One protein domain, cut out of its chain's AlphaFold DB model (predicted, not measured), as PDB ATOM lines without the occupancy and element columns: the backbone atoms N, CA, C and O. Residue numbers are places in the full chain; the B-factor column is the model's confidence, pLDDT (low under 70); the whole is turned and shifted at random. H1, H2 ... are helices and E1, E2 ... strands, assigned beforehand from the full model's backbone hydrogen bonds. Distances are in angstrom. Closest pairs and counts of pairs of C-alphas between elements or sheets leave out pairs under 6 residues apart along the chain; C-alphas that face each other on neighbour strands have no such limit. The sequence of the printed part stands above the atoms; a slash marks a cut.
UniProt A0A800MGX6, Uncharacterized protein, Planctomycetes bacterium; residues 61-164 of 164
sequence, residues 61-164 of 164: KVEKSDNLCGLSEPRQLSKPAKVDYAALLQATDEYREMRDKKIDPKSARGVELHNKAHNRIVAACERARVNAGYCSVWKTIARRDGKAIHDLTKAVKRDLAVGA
ATOM      1  N   LYS A  61     -12.267 -64.419 244.070       94.81
ATOM      2  CA  LYS A  61     -12.965 -63.138 243.962       94.81
ATOM      3  C   LYS A  61     -12.052 -62.065 244.541       94.81
ATOM      4  O   LYS A  61     -11.687 -62.170 245.717       94.81
ATOM      5  N   VAL A  62     -11.649 -61.107 243.715       94.75
ATOM      6  CA  VAL A  62     -10.649 -60.086 244.062       94.75
ATOM      7  C   VAL A  62     -10.895 -58.789 243.313       94.75
ATOM      8  O   VAL A  62     -11.409 -58.799 242.195       94.75
ATOM      9  N   GLU A  63     -10.431 -57.700 243.916       93.88
ATOM     10  CA  GLU A  63     -10.259 -56.408 243.270       93.88
ATOM     11  C   GLU A  63      -8.775 -56.039 243.280       93.88
ATOM     12  O   GLU A  63      -8.114 -56.121 244.314       93.88
ATOM     13  N   LYS A  64      -8.228 -55.612 242.139       91.44
ATOM     14  CA  LYS A  64      -6.796 -55.292 242.012       91.44
ATOM     15  C   LYS A  64      -6.310 -54.225 243.009       91.44
ATOM     16  O   LYS A  64      -5.167 -54.295 243.456       91.44
ATOM     17  N   SER A  65      -7.169 -53.277 243.388       93.88
ATOM     18  CA  SER A  65      -6.895 -52.207 244.369       93.88
ATOM     19  C   SER A  65      -6.696 -52.716 245.812       93.88
ATOM     20  O   SER A  65      -6.136 -52.014 246.668       93.88
ATOM     21  N   ASP A  66      -7.114 -53.955 246.079       96.12
ATOM     22  CA  ASP A  66      -6.952 -54.621 247.364       96.12
ATOM     23  C   ASP A  66      -5.653 -55.416 247.473       96.12
ATOM     24  O   ASP A  66      -5.336 -55.909 248.558       96.12
ATOM     25  N   ASN A  67      -4.862 -55.522 246.406       97.56
ATOM     26  CA  ASN A  67      -3.528 -56.095 246.511       97.56
ATOM     27  C   ASN A  67      -2.611 -55.170 247.332       97.56
ATOM     28  O   ASN A  67      -2.546 -53.966 247.086       97.56
ATOM     29  N   LEU A  68      -1.908 -55.734 248.316       97.62
ATOM     30  CA  LEU A  68      -0.923 -55.011 249.129       97.62
ATOM     31  C   LEU A  68       0.511 -55.325 248.701       97.62
ATOM     32  O   LEU A  68       1.345 -54.427 248.665       97.62
ATOM     33  N   CYS A  69       0.810 -56.596 248.413       97.31
ATOM     34  CA  CYS A  69       2.121 -57.026 247.928       97.31
ATOM     35  C   CYS A  69       2.070 -58.377 247.194       97.31
ATOM     36  O   CYS A  69       1.113 -59.157 247.313       97.31
ATOM     37  N   GLY A  70       3.147 -58.675 246.463       97.19
ATOM     38  CA  GLY A  70       3.305 -59.893 245.671       97.19
ATOM     39  C   GLY A  70       2.523 -59.867 244.356       97.19
ATOM     40  O   GLY A  70       2.327 -58.818 243.749       97.19
ATOM     41  N   LEU A  71       2.095 -61.044 243.896       96.38
ATOM     42  CA  LEU A  71       1.365 -61.187 242.633       96.38
ATOM     43  C   LEU A  71      -0.032 -60.556 242.719       96.38
ATOM     44  O   LEU A  71      -0.873 -61.000 243.506       96.38
ATOM     45  N   SER A  72      -0.281 -59.557 241.876       94.19
ATOM     46  CA  SER A  72      -1.558 -58.842 241.791       94.19
ATOM     47  C   SER A  72      -2.493 -59.400 240.723       94.19
ATOM     48  O   SER A  72      -3.682 -59.098 240.755       94.19
ATOM     49  N   GLU A  73      -2.002 -60.235 239.800       93.62
ATOM     50  CA  GLU A  73      -2.860 -60.769 238.745       93.62
ATOM     51  C   GLU A  73      -3.598 -62.044 239.175       93.62
ATOM     52  O   GLU A  73      -2.948 -63.047 239.499       93.62
ATOM     53  N   PRO A  74      -4.950 -62.074 239.130       92.62
ATOM     54  CA  PRO A  74      -5.734 -63.179 239.688       92.62
ATOM     55  C   PRO A  74      -5.401 -64.550 239.086       92.62
ATOM     56  O   PRO A  74      -5.534 -65.577 239.750       92.62
ATOM     57  N   ARG A  75      -4.964 -64.579 237.820       92.06
ATOM     58  CA  ARG A  75      -4.604 -65.803 237.083       92.06
ATOM     59  C   ARG A  75      -3.291 -66.432 237.556       92.06
ATOM     60  O   ARG A  75      -3.061 -67.604 237.291       92.06
ATOM     61  N   GLN A  76      -2.446 -65.667 238.243       93.44
ATOM     62  CA  GLN A  76      -1.147 -66.115 238.753       93.44
ATOM     63  C   GLN A  76      -1.215 -66.533 240.234       93.44
ATOM     64  O   GLN A  76      -0.208 -66.919 240.828       93.44
ATOM     65  N   LEU A  77      -2.396 -66.451 240.858       94.94
ATOM     66  CA  LEU A  77      -2.577 -66.758 242.272       94.94
ATOM     67  C   LEU A  77      -2.571 -68.266 242.531       94.94
ATOM     68  O   LEU A  77      -3.511 -68.976 242.184       94.94
ATOM     69  N   SER A  78      -1.540 -68.740 243.228       94.56
ATOM     70  CA  SER A  78      -1.429 -70.127 243.691       94.56
ATOM     71  C   SER A  78      -1.805 -70.281 245.168       94.56
ATOM     72  O   SER A  78      -2.624 -71.129 245.520       94.56
ATOM     73  N   LYS A  79      -1.254 -69.425 246.036       96.38
ATOM     74  CA  LYS A  79      -1.437 -69.455 247.495       96.38
ATOM     75  C   LYS A  79      -1.470 -68.021 248.058       96.38
ATOM     76  O   LYS A  79      -0.470 -67.574 248.629       96.38
ATOM     77  N   PRO A  80      -2.567 -67.266 247.861       97.44
ATOM     78  CA  PRO A  80      -2.702 -65.925 248.414       97.44
ATOM     79  C   PRO A  80      -3.038 -65.969 249.910       97.44
ATOM     80  O   PRO A  80      -3.598 -66.948 250.409       97.44
ATOM     81  N   ALA A  81      -2.730 -64.881 250.608       98.38
ATOM     82  CA  ALA A  81      -3.164 -64.615 251.974       98.38
ATOM     83  C   ALA A  81      -3.981 -63.322 252.045       98.38
ATOM     84  O   ALA A  81      -3.921 -62.477 251.148       98.38
ATOM     85  N   LYS A  82      -4.722 -63.157 253.140       98.31
ATOM     86  CA  LYS A  82      -5.446 -61.926 253.455       98.31
ATOM     87  C   LYS A  82      -4.931 -61.279 254.738       98.31
ATOM     88  O   LYS A  82      -4.308 -61.949 255.565       98.31
ATOM     89  N   VAL A  83      -5.227 -59.997 254.907       98.44
ATOM     90  CA  VAL A  83      -5.014 -59.253 256.153       98.44
ATOM     91  C   VAL A  83      -6.157 -58.278 256.407       98.44
ATOM     92  O   VAL A  83      -6.745 -57.738 255.476       98.44
ATOM     93  N   ASP A  84      -6.420 -57.992 257.676       98.06
ATOM     94  CA  ASP A  84      -7.290 -56.900 258.099       98.06
ATOM     95  C   ASP A  84      -6.516 -55.575 258.045       98.06
ATOM     96  O   ASP A  84      -5.820 -55.183 258.986       98.06
ATOM     97  N   TYR A  85      -6.613 -54.890 256.905       97.50
ATOM     98  CA  TYR A  85      -5.896 -53.638 256.667       97.50
ATOM     99  C   TYR A  85      -6.283 -52.529 257.652       97.50
ATOM    100  O   TYR A  85      -5.414 -51.781 258.095       97.50
ATOM    101  N   ALA A  86      -7.558 -52.441 258.043       96.31
ATOM    102  CA  ALA A  86      -8.017 -51.428 258.989       96.31
ATOM    103  C   ALA A  86      -7.399 -51.655 260.376       96.31
ATOM    104  O   ALA A  86      -6.881 -50.719 260.991       96.31
ATOM    105  N   ALA A  87      -7.368 -52.907 260.838       96.56
ATOM    106  CA  ALA A  87      -6.742 -53.256 262.106       96.56
ATOM    107  C   ALA A  87      -5.211 -53.105 262.089       96.56
ATOM    108  O   ALA A  87      -4.612 -52.914 263.150       96.56
ATOM    109  N   LEU A  88      -4.571 -53.220 260.921       97.38
ATOM    110  CA  LEU A  88      -3.146 -52.926 260.753       97.38
ATOM    111  C   LEU A  88      -2.872 -51.424 260.773       97.38
ATOM    112  O   LEU A  88      -1.939 -50.997 261.446       97.38
ATOM    113  N   LEU A  89      -3.704 -50.627 260.104       96.12
ATOM    114  CA  LEU A  89      -3.587 -49.171 260.095       96.12
ATOM    115  C   LEU A  89      -3.694 -48.599 261.509       96.12
ATOM    116  O   LEU A  89      -2.853 -47.813 261.918       96.12
ATOM    117  N   GLN A  90      -4.650 -49.077 262.306       94.75
ATOM    118  CA  GLN A  90      -4.792 -48.668 263.707       94.75
ATOM    119  C   GLN A  90      -3.604 -49.050 264.603       94.75
ATOM    120  O   GLN A  90      -3.446 -48.474 265.680       94.75
ATOM    121  N   ALA A  91      -2.793 -50.022 264.184       94.88
ATOM    122  CA  ALA A  91      -1.629 -50.475 264.931       94.88
ATOM    123  C   ALA A  91      -0.359 -49.662 264.626       94.88
ATOM    124  O   ALA A  91       0.637 -49.857 265.319       94.88
ATOM    125  N   THR A  92      -0.359 -48.776 263.622       96.25
ATOM    126  CA  THR A  92       0.823 -47.967 263.291       96.25
ATOM    127  C   THR A  92       0.918 -46.706 264.147       96.25
ATOM    128  O   THR A  92      -0.086 -46.105 264.541       96.25
ATOM    129  N   ASP A  93       2.148 -46.268 264.411       95.62
ATOM    130  CA  ASP A  93       2.411 -45.048 265.178       95.62
ATOM    131  C   ASP A  93       1.940 -43.802 264.433       95.62
ATOM    132  O   ASP A  93       1.428 -42.870 265.044       95.62
ATOM    133  N   GLU A  94       2.040 -43.807 263.105       96.06
ATOM    134  CA  GLU A  94       1.589 -42.710 262.256       96.06
ATOM    135  C   GLU A  94       0.079 -42.486 262.360       96.06
ATOM    136  O   GLU A  94      -0.382 -41.349 262.476       96.06
ATOM    137  N   TYR A  95      -0.708 -43.566 262.347       95.00
ATOM    138  CA  TYR A  95      -2.158 -43.453 262.455       95.00
ATOM    139  C   TYR A  95      -2.589 -43.099 263.882       95.00
ATOM    140  O   TYR A  95      -3.539 -42.336 264.079       95.00
ATOM    141  N   ARG A  96      -1.857 -43.592 264.891       95.00
ATOM    142  CA  ARG A  96      -2.014 -43.148 266.283       95.00
ATOM    143  C   ARG A  96      -1.725 -41.656 266.422       95.00
ATOM    144  O   ARG A  96      -2.538 -40.953 267.006       95.00
ATOM    145  N   GLU A  97      -0.643 -41.157 265.826       95.88
ATOM    146  CA  GLU A  97      -0.310 -39.730 265.811       95.88
ATOM    147  C   GLU A  97      -1.434 -38.906 265.177       95.88
ATOM    148  O   GLU A  97      -1.857 -37.907 265.762       95.88
ATOM    149  N   MET A  98      -1.948 -39.329 264.016       96.69
ATOM    150  CA  MET A  98      -3.074 -38.653 263.361       96.69
ATOM    151  C   MET A  98      -4.287 -38.545 264.285       96.69
ATOM    152  O   MET A  98      -4.870 -37.468 264.413       96.69
ATOM    153  N   ARG A  99      -4.652 -39.649 264.944       95.81
ATOM    154  CA  ARG A  99      -5.785 -39.708 265.871       95.81
ATOM    155  C   ARG A  99      -5.558 -38.822 267.096       95.81
ATOM    156  O   ARG A  99      -6.425 -38.023 267.438       95.81
ATOM    157  N   ASP A 100      -4.404 -38.956 267.741       97.00
ATOM    158  CA  ASP A 100      -4.101 -38.309 269.019       97.00
ATOM    159  C   ASP A 100      -3.954 -36.789 268.845       97.00
ATOM    160  O   ASP A 100      -4.448 -36.011 269.661       97.00
ATOM    161  N   LYS A 101      -3.355 -36.353 267.728       97.44
ATOM    162  CA  LYS A 101      -3.212 -34.934 267.368       97.44
ATOM    163  C   LYS A 101      -4.403 -34.376 266.580       97.44
ATOM    164  O   LYS A 101      -4.369 -33.209 266.199       97.44
ATOM    165  N   LYS A 102      -5.446 -35.181 266.330       97.06
ATOM    166  CA  LYS A 102      -6.641 -34.817 265.541       97.06
ATOM    167  C   LYS A 102      -6.293 -34.190 264.182       97.06
ATOM    168  O   LYS A 102      -6.904 -33.208 263.762       97.06
ATOM    169  N   ILE A 103      -5.289 -34.745 263.510       96.69
ATOM    170  CA  ILE A 103      -4.859 -34.295 262.184       96.69
ATOM    171  C   ILE A 103      -5.913 -34.733 261.167       96.69
ATOM    172  O   ILE A 103      -6.251 -35.914 261.094       96.69
ATOM    173  N   ASP A 104      -6.410 -33.793 260.362       95.75
ATOM    174  CA  ASP A 104      -7.337 -34.098 259.271       95.75
ATOM    175  C   ASP A 104      -6.665 -35.048 258.259       95.75
ATOM    176  O   ASP A 104      -5.633 -34.672 257.689       95.75
ATOM    177  N   PRO A 105      -7.228 -36.243 257.984       94.06
ATOM    178  CA  PRO A 105      -6.703 -37.177 256.988       94.06
ATOM    179  C   PRO A 105      -6.550 -36.584 255.584       94.06
ATOM    180  O   PRO A 105      -5.736 -37.074 254.807       94.06
ATOM    181  N   LYS A 106      -7.323 -35.542 255.252       95.88
ATOM    182  CA  LYS A 106      -7.271 -34.857 253.953       95.88
ATOM    183  C   LYS A 106      -6.269 -33.702 253.914       95.88
ATOM    184  O   LYS A 106      -5.988 -33.184 252.836       95.88
ATOM    185  N   SER A 107      -5.724 -33.294 255.060       97.88
ATOM    186  CA  SER A 107      -4.641 -32.309 255.104       97.88
ATOM    187  C   SER A 107      -3.350 -32.892 254.531       97.88
ATOM    188  O   SER A 107      -3.152 -34.107 254.540       97.88
ATOM    189  N   ALA A 108      -2.420 -32.033 254.103       98.06
ATOM    190  CA  ALA A 108      -1.115 -32.477 253.605       98.06
ATOM    191  C   ALA A 108      -0.389 -33.394 254.609       98.06
ATOM    192  O   ALA A 108       0.124 -34.446 254.233       98.06
ATOM    193  N   ARG A 109      -0.427 -33.042 255.902       97.38
ATOM    194  CA  ARG A 109       0.159 -33.855 256.975       97.38
ATOM    195  C   ARG A 109      -0.586 -35.176 257.188       97.38
ATOM    196  O   ARG A 109       0.048 -36.193 257.447       97.38
ATOM    197  N   GLY A 110      -1.916 -35.176 257.084       97.56
ATOM    198  CA  GLY A 110      -2.723 -36.395 257.183       97.56
ATOM    199  C   GLY A 110      -2.421 -37.384 256.060       97.56
ATOM    200  O   GLY A 110      -2.206 -38.563 256.326       97.56
ATOM    201  N   VAL A 111      -2.314 -36.892 254.823       97.88
ATOM    202  CA  VAL A 111      -1.928 -37.700 253.655       97.88
ATOM    203  C   VAL A 111      -0.513 -38.259 253.817       97.88
ATOM    204  O   VAL A 111      -0.289 -39.440 253.562       97.88
ATOM    205  N   GLU A 112       0.436 -37.444 254.288       98.06
ATOM    206  CA  GLU A 112       1.810 -37.882 254.561       98.06
ATOM    207  C   GLU A 112       1.850 -39.032 255.582       98.06
ATOM    208  O   GLU A 112       2.437 -40.083 255.313       98.06
ATOM    209  N   LEU A 113       1.187 -38.863 256.731       97.94
ATOM    210  CA  LEU A 113       1.133 -39.875 257.788       97.94
ATOM    211  C   LEU A 113       0.431 -41.152 257.320       97.94
ATOM    212  O   LEU A 113       0.923 -42.252 257.573       97.94
ATOM    213  N   HIS A 114      -0.673 -41.022 256.584       97.25
ATOM    214  CA  HIS A 114      -1.380 -42.166 256.019       97.25
ATOM    215  C   HIS A 114      -0.505 -42.943 255.025       97.25
ATOM    216  O   HIS A 114      -0.425 -44.170 255.096       97.25
ATOM    217  N   ASN A 115       0.200 -42.251 254.126       97.56
ATOM    218  CA  ASN A 115       1.103 -42.885 253.166       97.56
ATOM    219  C   ASN A 115       2.279 -43.572 253.868       97.56
ATOM    220  O   ASN A 115       2.646 -44.691 253.511       97.56
ATOM    221  N   LYS A 116       2.836 -42.948 254.910       97.31
ATOM    222  CA  LYS A 116       3.894 -43.553 255.722       97.31
ATOM    223  C   LYS A 116       3.403 -44.819 256.437       97.31
ATOM    224  O   LYS A 116       4.077 -45.847 256.365       97.31
ATOM    225  N   ALA A 117       2.210 -44.782 257.035       97.06
ATOM    226  CA  ALA A 117       1.569 -45.955 257.628       97.06
ATOM    227  C   ALA A 117       1.361 -47.071 256.592       97.06
ATOM    228  O   ALA A 117       1.716 -48.224 256.837       97.06
ATOM    229  N   HIS A 118       0.828 -46.727 255.416       97.00
ATOM    230  CA  HIS A 118       0.611 -47.663 254.317       97.00
ATOM    231  C   HIS A 118       1.915 -48.345 253.888       97.00
ATOM    232  O   HIS A 118       1.972 -49.572 253.843       97.00
ATOM    233  N   ASN A 119       2.979 -47.576 253.653       96.75
ATOM    234  CA  ASN A 119       4.278 -48.111 253.243       96.75
ATOM    235  C   ASN A 119       4.862 -49.065 254.294       96.75
ATOM    236  O   ASN A 119       5.383 -50.129 253.954       96.75
ATOM    237  N   ARG A 120       4.730 -48.719 255.580       96.62
ATOM    238  CA  ARG A 120       5.175 -49.567 256.690       96.62
ATOM    239  C   ARG A 120       4.402 -50.888 256.743       96.62
ATOM    240  O   ARG A 120       5.011 -51.942 256.921       96.62
ATOM    241  N   ILE A 121       3.088 -50.842 256.523       97.88
ATOM    242  CA  ILE A 121       2.237 -52.035 256.425       97.88
ATOM    243  C   ILE A 121       2.641 -52.898 255.230       97.88
ATOM    244  O   ILE A 121       2.823 -54.097 255.403       97.88
ATOM    245  N   VAL A 122       2.827 -52.315 254.043       97.81
ATOM    246  CA  VAL A 122       3.233 -53.057 252.837       97.81
ATOM    247  C   VAL A 122       4.572 -53.765 253.056       97.81
ATOM    248  O   VAL A 122       4.689 -54.953 252.754       97.81
ATOM    249  N   ALA A 123       5.553 -53.089 253.658       96.94
ATOM    250  CA  ALA A 123       6.845 -53.691 253.981       96.94
ATOM    251  C   ALA A 123       6.719 -54.865 254.974       96.94
ATOM    252  O   ALA A 123       7.361 -55.903 254.798       96.94
ATOM    253  N   ALA A 124       5.873 -54.727 255.997       97.19
ATOM    254  CA  ALA A 124       5.600 -55.792 256.961       97.19
ATOM    255  C   ALA A 124       4.834 -56.973 256.331       97.19
ATOM    256  O   ALA A 124       5.147 -58.139 256.588       97.19
ATOM    257  N   CYS A 125       3.867 -56.689 255.453       97.88
ATOM    258  CA  CYS A 125       3.164 -57.694 254.662       97.88
ATOM    259  C   CYS A 125       4.129 -58.470 253.765       97.88
ATOM    260  O   CYS A 125       4.028 -59.690 253.704       97.88
ATOM    261  N   GLU A 126       5.081 -57.800 253.114       97.62
ATOM    262  CA  GLU A 126       6.077 -58.452 252.262       97.62
ATOM    263  C   GLU A 126       6.981 -59.404 253.054       97.62
ATOM    264  O   GLU A 126       7.152 -60.559 252.661       97.62
ATOM    265  N   ARG A 127       7.471 -58.985 254.229       96.75
ATOM    266  CA  ARG A 127       8.231 -59.875 255.124       96.75
ATOM    267  C   ARG A 127       7.408 -61.084 255.560       96.75
ATOM    268  O   ARG A 127       7.868 -62.220 255.449       96.75
ATOM    269  N   ALA A 128       6.172 -60.867 256.011       96.75
ATOM    270  CA  ALA A 128       5.280 -61.951 256.419       96.75
ATOM    271  C   ALA A 128       4.960 -62.909 255.257       96.75
ATOM    272  O   ALA A 128       4.922 -64.126 255.448       96.75
ATOM    273  N   ARG A 129       4.767 -62.367 254.047       97.62
ATOM    274  CA  ARG A 129       4.503 -63.115 252.816       97.62
ATOM    275  C   ARG A 129       5.659 -64.052 252.485       97.62
ATOM    276  O   ARG A 129       5.416 -65.237 252.262       97.62
ATOM    277  N   VAL A 130       6.887 -63.530 252.467       96.69
ATOM    278  CA  VAL A 130       8.098 -64.306 252.169       96.69
ATOM    279  C   VAL A 130       8.321 -65.377 253.234       96.69
ATOM    280  O   VAL A 130       8.426 -66.553 252.896       96.69
ATOM    281  N   ASN A 131       8.281 -65.003 254.517       95.69
ATOM    282  CA  ASN A 131       8.558 -65.918 255.629       95.69
ATOM    283  C   ASN A 131       7.568 -67.089 255.716       95.69
ATOM    284  O   ASN A 131       7.949 -68.192 256.096       95.69
ATOM    285  N   ALA A 132       6.298 -66.869 255.366       95.62
ATOM    286  CA  ALA A 132       5.271 -67.913 255.394       95.62
ATOM    287  C   ALA A 132       4.983 -68.545 254.009       95.62
ATOM    288  O   ALA A 132       4.101 -69.404 253.864       95.62
ATOM    289  N   GLY A 133       5.732 -68.137 252.978       96.94
ATOM    290  CA  GLY A 133       5.678 -68.700 251.629       96.94
ATOM    291  C   GLY A 133       4.350 -68.476 250.902       96.94
ATOM    292  O   GLY A 133       3.836 -69.406 250.277       96.94
ATOM    293  N   TYR A 134       3.749 -67.290 251.025       98.12
ATOM    294  CA  TYR A 134       2.554 -66.894 250.268       98.12
ATOM    295  C   TYR A 134       2.938 -66.184 248.961       98.12
ATOM    296  O   TYR A 134       3.971 -65.518 248.877       98.12
ATOM    297  N   CYS A 135       2.116 -66.303 247.916       97.06
ATOM    298  CA  CYS A 135       2.412 -65.658 246.630       97.06
ATOM    299  C   CYS A 135       1.990 -64.179 246.587       97.06
ATOM    300  O   CYS A 135       2.568 -63.393 245.837       97.06
ATOM    301  N   SER A 136       1.009 -63.788 247.402       97.75
ATOM    302  CA  SER A 136       0.507 -62.415 247.507       97.75
ATOM    303  C   SER A 136      -0.297 -62.197 248.785       97.75
ATOM    304  O   SER A 136      -0.721 -63.161 249.433       97.75
ATOM    305  N   VAL A 137      -0.497 -60.927 249.147       98.44
ATOM    306  CA  VAL A 137      -1.292 -60.502 250.308       98.44
ATOM    307  C   VAL A 137      -2.319 -59.457 249.880       98.44
ATOM    308  O   VAL A 137      -1.991 -58.523 249.150       98.44
ATOM    309  N   TRP A 138      -3.552 -59.617 250.357       98.31
ATOM    310  CA  TRP A 138      -4.706 -58.816 249.946       98.31
ATOM    311  C   TRP A 138      -5.467 -58.252 251.150       98.31
ATOM    312  O   TRP A 138      -5.530 -58.900 252.196       98.31
ATOM    313  N   LYS A 139      -6.083 -57.076 250.988       97.38
ATOM    314  CA  LYS A 139      -7.050 -56.515 251.949       97.38
ATOM    315  C   LYS A 139      -8.342 -57.332 251.927       97.38
ATOM    316  O   LYS A 139      -8.771 -57.857 252.950       97.38
ATOM    317  N   THR A 140      -8.893 -57.525 250.729       95.56
ATOM    318  CA  THR A 140     -10.083 -58.342 250.490       95.56
ATOM    319  C   THR A 140      -9.776 -59.387 249.429       95.56
ATOM    320  O   THR A 140      -9.331 -59.082 248.327       95.56
ATOM    321  N   ILE A 141     -10.011 -60.649 249.770       95.88
ATOM    322  CA  ILE A 141      -9.966 -61.771 248.835       95.88
ATOM    323  C   ILE A 141     -10.838 -62.895 249.385       95.88
ATOM    324  O   ILE A 141     -10.852 -63.158 250.591       95.88
ATOM    325  N   ALA A 142     -11.548 -63.583 248.498       96.00
ATOM    326  CA  ALA A 142     -12.319 -64.769 248.842       96.00
ATOM    327  C   ALA A 142     -12.132 -65.862 247.791       96.00
ATOM    328  O   ALA A 142     -11.926 -65.580 246.609       96.00
ATOM    329  N   ARG A 143     -12.231 -67.128 248.202       95.50
ATOM    330  CA  ARG A 143     -12.312 -68.240 247.252       95.50
ATOM    331  C   ARG A 143     -13.756 -68.447 246.819       95.50
ATOM    332  O   ARG A 143     -14.675 -68.367 247.631       95.50
ATOM    333  N   ARG A 144     -13.958 -68.763 245.541       93.94
ATOM    334  CA  ARG A 144     -15.282 -69.099 244.993       93.94
ATOM    335  C   ARG A 144     -15.835 -70.408 245.563       93.94
ATOM    336  O   ARG A 144     -17.045 -70.550 245.637       93.94
ATOM    337  N   ASP A 145     -14.961 -71.312 246.005       94.00
ATOM    338  CA  ASP A 145     -15.325 -72.571 246.672       94.00
ATOM    339  C   ASP A 145     -15.669 -72.408 248.166       94.00
ATOM    340  O   ASP A 145     -15.933 -73.394 248.846       94.00
ATOM    341  N   GLY A 146     -15.633 -71.178 248.693       94.38
ATOM    342  CA  GLY A 146     -15.962 -70.875 250.086       94.38
ATOM    343  C   GLY A 146     -14.888 -71.264 251.105       94.38
ATOM    344  O   GLY A 146     -15.055 -70.980 252.292       94.38
ATOM    345  N   LYS A 147     -13.765 -71.869 250.689       95.50
ATOM    346  CA  LYS A 147     -12.682 -72.200 251.621       95.50
ATOM    347  C   LYS A 147     -12.040 -70.930 252.176       95.50
ATOM    348  O   LYS A 147     -11.803 -69.958 251.455       95.50
ATOM    349  N   ALA A 148     -11.710 -70.973 253.464       96.12
ATOM    350  CA  ALA A 148     -11.039 -69.874 254.138       96.12
ATOM    351  C   ALA A 148      -9.652 -69.610 253.531       96.12
ATOM    352  O   ALA A 148      -8.890 -70.534 253.239       96.12
ATOM    353  N   ILE A 149      -9.324 -68.329 253.373       96.88
ATOM    354  CA  ILE A 149      -7.984 -67.866 253.012       96.88
ATOM    355  C   ILE A 149      -7.235 -67.544 254.295       96.88
ATOM    356  O   ILE A 149      -7.798 -66.939 255.210       96.88
ATOM    357  N   HIS A 150      -5.970 -67.958 254.353       98.00
ATOM    358  CA  HIS A 150      -5.144 -67.752 255.529       98.00
ATOM    359  C   HIS A 150      -4.975 -66.264 255.839       98.00
ATOM    360  O   HIS A 150      -4.758 -65.447 254.942       98.00
ATOM    361  N   ASP A 151      -5.059 -65.938 257.123       98.06
ATOM    362  CA  ASP A 151      -5.015 -64.574 257.624       98.06
ATOM    363  C   ASP A 151      -3.660 -64.287 258.283       98.06
ATOM    364  O   ASP A 151      -3.294 -64.907 259.283       98.06
ATOM    365  N   LEU A 152      -2.913 -63.337 257.719       98.12
ATOM    366  CA  LEU A 152      -1.590 -62.943 258.204       98.12
ATOM    367  C   LEU A 152      -1.622 -61.777 259.200       98.12
ATOM    368  O   LEU A 152      -0.564 -61.375 259.682       98.12
ATOM    369  N   THR A 153      -2.793 -61.246 259.563       98.19
ATOM    370  CA  THR A 153      -2.924 -60.024 260.378       98.19
ATOM    371  C   THR A 153      -2.099 -60.092 261.659       98.19
ATOM    372  O   THR A 153      -1.368 -59.158 261.977       98.19
ATOM    373  N   LYS A 154      -2.150 -61.214 262.390       97.25
ATOM    374  CA  LYS A 154      -1.372 -61.387 263.631       97.25
ATOM    375  C   LYS A 154       0.138 -61.385 263.381       97.25
ATOM    376  O   LYS A 154       0.885 -60.832 264.184       97.25
ATOM    377  N   ALA A 155       0.592 -61.999 262.288       95.94
ATOM    378  CA  ALA A 155       2.007 -62.023 261.934       95.94
ATOM    379  C   ALA A 155       2.506 -60.618 261.574       95.94
ATOM    380  O   ALA A 155       3.523 -60.187 262.109       95.94
ATOM    381  N   VAL A 156       1.740 -59.885 260.761       97.25
ATOM    382  CA  VAL A 156       2.070 -58.511 260.359       97.25
ATOM    383  C   VAL A 156       2.046 -57.559 261.558       97.25
ATOM    384  O   VAL A 156       2.959 -56.758 261.707       97.25
ATOM    385  N   LYS A 157       1.076 -57.681 262.477       96.56
ATOM    386  CA  LYS A 157       1.050 -56.875 263.716       96.56
ATOM    387  C   LYS A 157       2.305 -57.055 264.568       96.56
ATOM    388  O   LYS A 157       2.823 -56.075 265.090       96.56
ATOM    389  N   ARG A 158       2.798 -58.291 264.714       94.56
ATOM    390  CA  ARG A 158       4.047 -58.547 265.451       94.56
ATOM    391  C   ARG A 158       5.238 -57.884 264.773       94.56
ATOM    392  O   ARG A 158       6.050 -57.274 265.449       94.56
ATOM    393  N   ASP A 159       5.316 -57.983 263.454       92.44
ATOM    394  CA  ASP A 159       6.399 -57.381 262.682       92.44
ATOM    395  C   ASP A 159       6.381 -55.839 262.760       92.44
ATOM    396  O   ASP A 159       7.420 -55.219 262.983       92.44
ATOM    397  N   LEU A 160       5.193 -55.220 262.716       93.44
ATOM    398  CA  LEU A 160       5.023 -53.777 262.928       93.44
ATOM    399  C   LEU A 160       5.522 -53.313 264.304       93.44
ATOM    400  O   LEU A 160       6.081 -52.222 264.388       93.44
ATOM    401  N   ALA A 161       5.338 -54.127 265.348       88.94
ATOM    402  CA  ALA A 161       5.769 -53.812 266.709       88.94
ATOM    403  C   ALA A 161       7.289 -53.938 266.922       88.94
ATOM    404  O   ALA A 161       7.825 -53.290 267.812       88.94
ATOM    405  N   VAL A 162       7.978 -54.766 266.131       80.12
ATOM    406  CA  VAL A 162       9.436 -54.975 266.243       80.12
ATOM    407  C   VAL A 162      10.224 -53.917 265.464       80.12
ATOM    408  O   VAL A 162      11.328 -53.567 265.861       80.12
ATOM    409  N   GLY A 163       9.668 -53.402 264.365       63.28
ATOM    410  CA  GLY A 163      10.287 -52.346 263.552       63.28
ATOM    411  C   GLY A 163       9.870 -50.915 263.918       63.28
ATOM    412  O   GLY A 163       9.913 -50.063 263.031       63.28
ATOM    413  N   ALA A 164       9.374 -50.686 265.142       52.62
ATOM    414  CA  ALA A 164       8.957 -49.379 265.672       52.62
ATOM    415  C   ALA A 164      10.093 -48.654 266.391       52.62
ATOM    416  O   ALA A 164      10.846 -49.343 267.113       52.62
TER     417      ALA A 164
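AT A GLANCE: This is residues 61 to 164 of the 164 residues of an uncharacterized protein of Planctomycetes bacterium (UniProt A0A800MGX6). One long helix, H3, makes the length of the domain; its residues 118 to 130 pack on a small sheet of three short strands, H2 folds back beside its first half, and H4 crosses it with little H1 packed on both. Near the sheet, residues 61 to 62 pair with residues 141 to 142 of E4 in a short pairing that runs antiparallel, and E4 pairs with no named strand. The printed part has 104 residues, with named elements in the order E1 E2 H1 H2 H3 E3 E4 H4; the mixed sheet has the order E1 E3 E2, and the class is mixed, helices and strands. The whole is compact, with a radius of gyration of the C-alphas of 14.4 A, yet elongated, spanning 44 by 27 by 20 A.

IN THESE COORDINATES: E1, residues 67 to 70, begins with C-alpha 67 at (-3.528, -56.095, 246.511). E2 is residues 80 to 82, H1 residues 85 to 89 and H2 residues 93 to 100, 10.1 A long. H3, residues 108 to 131, measures 34.9 A. E3 is residues 136 to 138 and E4 residues 141 to 143. H4, residues 153 to 162, 14.6 A, ends with C-alpha 162 at (9.436, -54.975, 266.243).

HOW THE PARTS SIT: E1 and E3 are antiparallel, with N 68 and O 137 2.9 A apart; E3 and E2 are parallel, with N 81 and O 136 2.9 A apart, each within hydrogen-bond range. E2, H1 H2 H3, E3 is a strand-helix-strand unit, two parallel neighbour strands with helices between. H3 is on one face of the sheet, making two layers, at a height of 8.7 A. The hub H3 touches H2, H1 and H4. H2 and H3 form a hairpin, closest at the C-alphas of Glu 94 and Leu 113, 5.3 A. H4 is only just about perpendicular to H3, at 71 degrees, with the C-alphas of Ala 124 and Val 156 closest, 5.6 A. In H1, H2, H3 and H4 every O i to N i+4 pair is within hydrogen-bond range.

THE WHOLE: The C-alphas of Lys 101 and Asp 145, the two farthest apart, are 44.6 A apart. The printed part has no cut and no long link. Mean pLDDT of the printed part is 95.4; residues 163 to 164 are under 70.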